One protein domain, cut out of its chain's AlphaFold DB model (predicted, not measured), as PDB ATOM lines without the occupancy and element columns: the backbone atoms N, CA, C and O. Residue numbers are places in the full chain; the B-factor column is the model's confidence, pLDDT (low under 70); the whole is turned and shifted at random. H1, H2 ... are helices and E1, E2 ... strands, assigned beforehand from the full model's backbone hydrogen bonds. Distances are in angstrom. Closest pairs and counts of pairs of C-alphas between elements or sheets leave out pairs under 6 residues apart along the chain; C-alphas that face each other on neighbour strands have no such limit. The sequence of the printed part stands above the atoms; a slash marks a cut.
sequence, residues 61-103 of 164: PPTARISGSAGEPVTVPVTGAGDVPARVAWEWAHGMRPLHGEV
ATOM      1  N   PRO A  61     -36.896  17.466 -22.467       85.62
ATOM      2  CA  PRO A  61     -36.961  16.071 -22.876       85.62
ATOM      3  C   PRO A  61     -35.565  15.425 -22.891       85.62
ATOM      4  O   PRO A  61     -34.627  16.026 -23.429       85.62
ATOM      5  N   PRO A  62     -35.411  14.191 -22.374       81.50
ATOM      6  CA  PRO A  62     -34.133  13.479 -22.324       81.50
ATOM      7  C   PRO A  62     -33.778  12.878 -23.695       81.50
ATOM      8  O   PRO A  62     -33.596  11.673 -23.841       81.50
ATOM      9  N   THR A  63     -33.716  13.715 -24.732       78.38
ATOM     10  CA  THR A  63     -33.289  13.318 -26.076       78.38
ATOM     11  C   THR A  63     -31.818  13.657 -26.282       78.38
ATOM     12  O   THR A  63     -31.425  14.819 -26.216       78.38
ATOM     13  N   ALA A  64     -31.003  12.640 -26.575       63.94
ATOM     14  CA  ALA A  64     -29.640  12.832 -27.079       63.94
ATOM     15  C   ALA A  64     -29.631  13.193 -28.576       63.94
ATOM     16  O   ALA A  64     -28.636  13.676 -29.112       63.94
ATOM     17  N   ARG A  65     -30.754  12.967 -29.268       70.75
ATOM     18  CA  ARG A  65     -30.870  13.187 -30.703       70.75
ATOM     19  C   ARG A  65     -31.057  14.675 -30.982       70.75
ATOM     20  O   ARG A  65     -32.107  15.239 -30.681       70.75
ATOM     21  N   ILE A  66     -30.041  15.284 -31.584       75.31
ATOM     22  CA  ILE A  66     -30.051  16.694 -32.005       75.31
ATOM     23  C   ILE A  66     -30.428  16.882 -33.483       75.31
ATOM     24  O   ILE A  66     -30.774  17.990 -33.883       75.31
ATOM     25  N   SER A  67     -30.411  15.804 -34.276       76.44
ATOM     26  CA  SER A  67     -30.773  15.789 -35.700       76.44
ATOM     27  C   SER A  67     -31.645  14.580 -36.046       76.44
ATOM     28  O   SER A  67     -31.371  13.456 -35.618       76.44
ATOM     29  N   GLY A  68     -32.694  14.806 -36.828       74.44
ATOM     30  CA  GLY A  68     -33.570  13.806 -37.414       74.44
ATOM     31  C   GLY A  68     -32.903  13.040 -38.557       74.44
ATOM     32  O   GLY A  68     -31.706  13.184 -38.812       74.44
ATOM     33  N   SER A  69     -33.653  12.130 -39.178       74.38
ATOM     34  CA  SER A  69     -33.089  11.150 -40.121       74.38
ATOM     35  C   SER A  69     -32.698  11.770 -41.465       74.38
ATOM     36  O   SER A  69     -31.917  11.161 -42.189       74.38
ATOM     37  N   ALA A  70     -33.204  12.962 -41.793       78.31
ATOM     38  CA  ALA A  70     -32.875  13.698 -43.011       78.31
ATOM     39  C   ALA A  70     -31.988  14.935 -42.739       78.31
ATOM     40  O   ALA A  70     -31.837  15.788 -43.614       78.31
ATOM     41  N   GLY A  71     -31.366  15.024 -41.554       79.56
ATOM     42  CA  GLY A  71     -30.464  16.123 -41.176       79.56
ATOM     43  C   GLY A  71     -31.158  17.355 -40.580       79.56
ATOM     44  O   GLY A  71     -30.499  18.339 -40.248       79.56
ATOM     45  N   GLU A  72     -32.482  17.325 -40.441       83.38
ATOM     46  CA  GLU A  72     -33.276  18.378 -39.821       83.38
ATOM     47  C   GLU A  72     -33.058  18.423 -38.300       83.38
ATOM     48  O   GLU A  72     -32.992  17.372 -37.666       83.38
ATOM     49  N   PRO A  73     -32.966  19.600 -37.657       82.81
ATOM     50  CA  PRO A  73     -32.856  19.661 -36.205       82.81
ATOM     51  C   PRO A  73     -34.073  19.021 -35.528       82.81
ATOM     52  O   PRO A  73     -35.212  19.356 -35.852       82.81
ATOM     53  N   VAL A  74     -33.843  18.150 -34.541       88.44
ATOM     54  CA  VAL A  74     -34.929  17.698 -33.656       88.44
ATOM     55  C   VAL A  74     -35.374  18.891 -32.825       88.44
ATOM     56  O   VAL A  74     -34.532  19.549 -32.212       88.44
ATOM     57  N   THR A  75     -36.674  19.178 -32.790       91.62
ATOM     58  CA  THR A  75     -37.237  20.244 -31.958       91.62
ATOM     59  C   THR A  75     -37.839  19.696 -30.668       91.62
ATOM     60  O   THR A  75     -38.269  18.546 -30.595       91.62
ATOM     61  N   VAL A  76     -37.839  20.526 -29.626       91.56
ATOM     62  CA  VAL A  76     -38.483  20.259 -28.338       91.56
ATOM     63  C   VAL A  76     -39.334  21.462 -27.934       91.56
ATOM     64  O   VAL A  76     -38.929  22.601 -28.194       91.56
ATOM     65  N   PRO A  77     -40.483  21.241 -27.276       91.00
ATOM     66  CA  PRO A  77     -41.318  22.334 -26.809       91.00
ATOM     67  C   PRO A  77     -40.676  23.012 -25.595       91.00
ATOM     68  O   PRO A  77     -40.340  22.367 -24.602       91.00
ATOM     69  N   VAL A  78     -40.565  24.336 -25.641       92.75
ATOM     70  CA  VAL A  78     -40.210  25.181 -24.498       92.75
ATOM     71  C   VAL A  78     -41.396  26.083 -24.184       92.75
ATOM     72  O   VAL A  78     -41.855  26.874 -25.012       92.75
ATOM     73  N   THR A  79     -41.918  25.973 -22.961       89.50
ATOM     74  CA  THR A  79     -43.077  26.768 -22.531       89.50
ATOM     75  C   THR A  79     -42.758  28.262 -22.639       89.50
ATOM     76  O   THR A  79     -41.766  28.731 -22.090       89.50
ATOM     77  N   GLY A  80     -43.600  29.011 -23.360       91.81
ATOM     78  CA  GLY A  80     -43.401  30.441 -23.632       91.81
ATOM     79  C   GLY A  80     -42.498  30.764 -24.832       91.81
ATOM     80  O   GLY A  80     -42.434  31.927 -25.218       91.81
ATOM     81  N   ALA A  81     -41.847  29.768 -25.444       93.00
ATOM     82  CA  ALA A  81     -41.014  29.933 -26.641       93.00
ATOM     83  C   ALA A  81     -41.460  29.071 -27.839       93.00
ATOM     84  O   ALA A  81     -41.035  29.331 -28.959       93.00
ATOM     85  N   GLY A  82     -42.339  28.086 -27.625       93.25
ATOM     86  CA  GLY A  82     -42.768  27.157 -28.670       93.25
ATOM     87  C   GLY A  82     -41.716  26.082 -28.940       93.25
ATOM     88  O   GLY A  82     -40.915  25.760 -28.061       93.25
ATOM     89  N   ASP A  83     -41.733  25.517 -30.144       92.75
ATOM     90  CA  ASP A  83     -40.781  24.483 -30.543       92.75
ATOM     91  C   ASP A  83     -39.440  25.103 -30.943       92.75
ATOM     92  O   ASP A  83     -39.360  25.942 -31.841       92.75
ATOM     93  N   VAL A  84     -38.369  24.659 -30.290       92.69
ATOM     94  CA  VAL A  84     -36.996  25.113 -30.549       92.69
ATOM     95  C   VAL A  84     -36.087  23.914 -30.810       92.69
ATOM     96  O   VAL A  84     -36.366  22.827 -30.305       92.69
ATOM     97  N   PRO A  85     -34.975  24.059 -31.554       91.06
ATOM     98  CA  PRO A  85     -34.024  22.964 -31.718       91.06
ATOM     99  C   PRO A  85     -33.533  22.434 -30.361       91.06
ATOM    100  O   PRO A  85     -33.122  23.214 -29.502       91.06
ATOM    101  N   ALA A  86     -33.521  21.112 -30.178       90.38
ATOM    102  CA  ALA A  86     -33.174  20.436 -28.926       90.38
ATOM    103  C   ALA A  86     -31.808  20.876 -28.391       90.38
ATOM    104  O   ALA A  86     -31.664  21.190 -27.211       90.38
ATOM    105  N   ARG A  87     -30.818  20.990 -29.284       87.44
ATOM    106  CA  ARG A  87     -29.488  21.512 -28.952       87.44
ATOM    107  C   ARG A  87     -29.555  22.924 -28.369       87.44
ATOM    108  O   ARG A  87     -28.918  23.194 -27.360       87.44
ATOM    109  N   VAL A  88     -30.345  23.807 -28.976       89.88
ATOM    110  CA  VAL A  88     -30.495  25.196 -28.522       89.88
ATOM    111  C   VAL A  88     -31.177  25.248 -27.155       89.88
ATOM    112  O   VAL A  88     -30.728  26.004 -26.299       89.88
ATOM    113  N   ALA A  89     -32.203  24.421 -26.922       92.12
ATOM    114  CA  ALA A  89     -32.850  24.315 -25.614       92.12
ATOM    115  C   ALA A  89     -31.860  23.879 -24.522       92.12
ATOM    116  O   ALA A  89     -31.791  24.511 -23.469       92.12
ATOM    117  N   TRP A  90     -31.065  22.838 -24.784       90.12
ATOM    118  CA  TRP A  90     -30.080  22.328 -23.833       90.12
ATOM    119  C   TRP A  90     -28.916  23.298 -23.598       90.12
ATOM    120  O   TRP A  90     -28.548  23.519 -22.447       90.12
ATOM    121  N   GLU A  91     -28.358  23.921 -24.639       88.38
ATOM    122  CA  GLU A  91     -27.310  24.946 -24.496       88.38
ATOM    123  C   GLU A  91     -27.823  26.165 -23.707       88.38
ATOM    124  O   GLU A  91     -27.107  26.713 -22.868       88.38
ATOM    125  N   TRP A  92     -29.080  26.568 -23.925       91.50
ATOM    126  CA  TRP A  92     -29.722  27.626 -23.146       91.50
ATOM    127  C   TRP A  92     -29.908  27.243 -21.677       91.50
ATOM    128  O   TRP A  92     -29.543  28.018 -20.792       91.50
ATOM    129  N   ALA A  93     -30.423  26.044 -21.406       91.38
ATOM    130  CA  ALA A  93     -30.667  25.566 -20.048       91.38
ATOM    131  C   ALA A  93     -29.378  25.437 -19.215       91.38
ATOM    132  O   ALA A  93     -29.417  25.606 -17.999       91.38
ATOM    133  N   HIS A  94     -28.236  25.192 -19.861       86.62
ATOM    134  CA  HIS A  94     -26.916  25.162 -19.221       86.62
ATOM    135  C   HIS A  94     -26.215  26.529 -19.169       86.62
ATOM    136  O   HIS A  94     -25.062  26.611 -18.759       86.62
ATOM    137  N   GLY A  95     -26.871  27.612 -19.596       86.00
ATOM    138  CA  GLY A  95     -26.281  28.948 -19.544       86.00
ATOM    139  C   GLY A  95     -25.191  29.206 -20.592       86.00
ATOM    140  O   GLY A  95     -24.453  30.182 -20.467       86.00
ATOM    141  N   MET A  96     -25.091  28.388 -21.645       83.31
ATOM    142  CA  MET A  96     -24.071  28.558 -22.690       83.31
ATOM    143  C   MET A  96     -24.432  29.678 -23.676       83.31
ATOM    144  O   MET A  96     -23.552  30.355 -24.207       83.31
ATOM    145  N   ARG A  97     -25.732  29.887 -23.929       83.75
ATOM    146  CA  ARG A  97     -26.258  30.886 -24.878       83.75
ATOM    147  C   ARG A  97     -27.681  31.335 -24.520       83.75
ATOM    148  O   ARG A  97     -28.408  30.583 -23.878       83.75
ATOM    149  N   PRO A  98     -28.140  32.506 -24.995       88.56
ATOM    150  CA  PRO A  98     -29.557  32.849 -24.938       88.56
ATOM    151  C   PRO A  98     -30.399  31.951 -25.862       88.56
ATOM    152  O   PRO A  98     -29.934  31.511 -26.919       88.56
ATOM    153  N   LEU A  99     -31.661  31.726 -25.478       89.19
ATOM    154  CA  LEU A  99     -32.630  30.965 -26.279       89.19
ATOM    155  C   LEU A  99     -32.932  31.673 -27.610       89.19
ATOM    156  O   LEU A  99     -32.886  31.060 -28.672       89.19
ATOM    157  N   HIS A 100     -33.145  32.990 -27.539       85.25
ATOM    158  CA  HIS A 100     -33.257  33.890 -28.685       85.25
ATOM    159  C   HIS A 100     -32.078  34.869 -28.638       85.25
ATOM    160  O   HIS A 100     -31.980  35.667 -27.706       85.25
ATOM    161  N   GLY A 101     -31.155  34.776 -29.595       70.69
ATOM    162  CA  GLY A 101     -30.041  35.721 -29.719       70.69
ATOM    163  C   GLY A 101     -30.415  36.919 -30.590       70.69
ATOM    164  O   GLY A 101     -31.137  36.760 -31.574       70.69
ATOM    165  N   GLU A 102     -29.906  38.108 -30.261       72.69
ATOM    166  CA  GLU A 102     -29.950  39.250 -31.185       72.69
ATOM    167  C   GLU A 102     -29.017  38.954 -32.377       72.69
ATOM    168  O   GLU A 102     -27.812  38.782 -32.192       72.69
ATOM    169  N   VAL A 103     -29.564  38.884 -33.597       69.38
ATOM    170  CA  VAL A 103     -28.792  38.568 -34.819       69.38
ATOM    171  C   VAL A 103     -27.769  39.662 -35.133       69.38
ATOM    172  O   VAL A 103     -26.675  39.374 -35.604       69.38
TER     173      VAL A 103
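What this domain is: This is residues 61 to 103 of the 164 residues of an uncharacterized protein of Streptomyces sp. Ncost-T6T-1 (UniProt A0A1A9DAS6). Little regular structure is here: a small hairpin of two short strands, E1 and E2, with the short helix H1 beside E1, between a long loop stretch before, residues 61 to 74, and a loop tail after. The printed part has 43 residues, 16 of them in named elements, ordered E1, E2, H1; the sheet is antiparallel and the class mixed. It is compact, with a radius of gyration of the C-alphas of 10.5 A and spans of 29 by 24 by 19 A.

Where its parts are: After residues 61 to 74, find C-alpha 75 at (-37.237, 20.244, -31.958), where E1 begins; it runs to residue 78, 9.4 A. E2, residues 82 to 85, measures 10.2 A. H1, residues 86 to 93, covers 10.6 A and ends at C-alpha 93, (-30.667, 25.566, -20.048).

How they stand to each other: Look at the hairpin E1 and E2, antiparallel at 137 degrees: N 76 and O 84, 2.8 A apart, are within hydrogen-bond range. The closest C-alphas of E1 and H1, Thr 75 and Ala 86, are 5.1 A apart. In H1 every O i to N i+4 pair is within hydrogen-bond range.

The domain as a whole: The farthest C-alphas, Ser 69 and Glu 102, are 29.7 A apart. The printed part has no cut, and both links are tight. Residues 64 and 103 are under pLDDT 70.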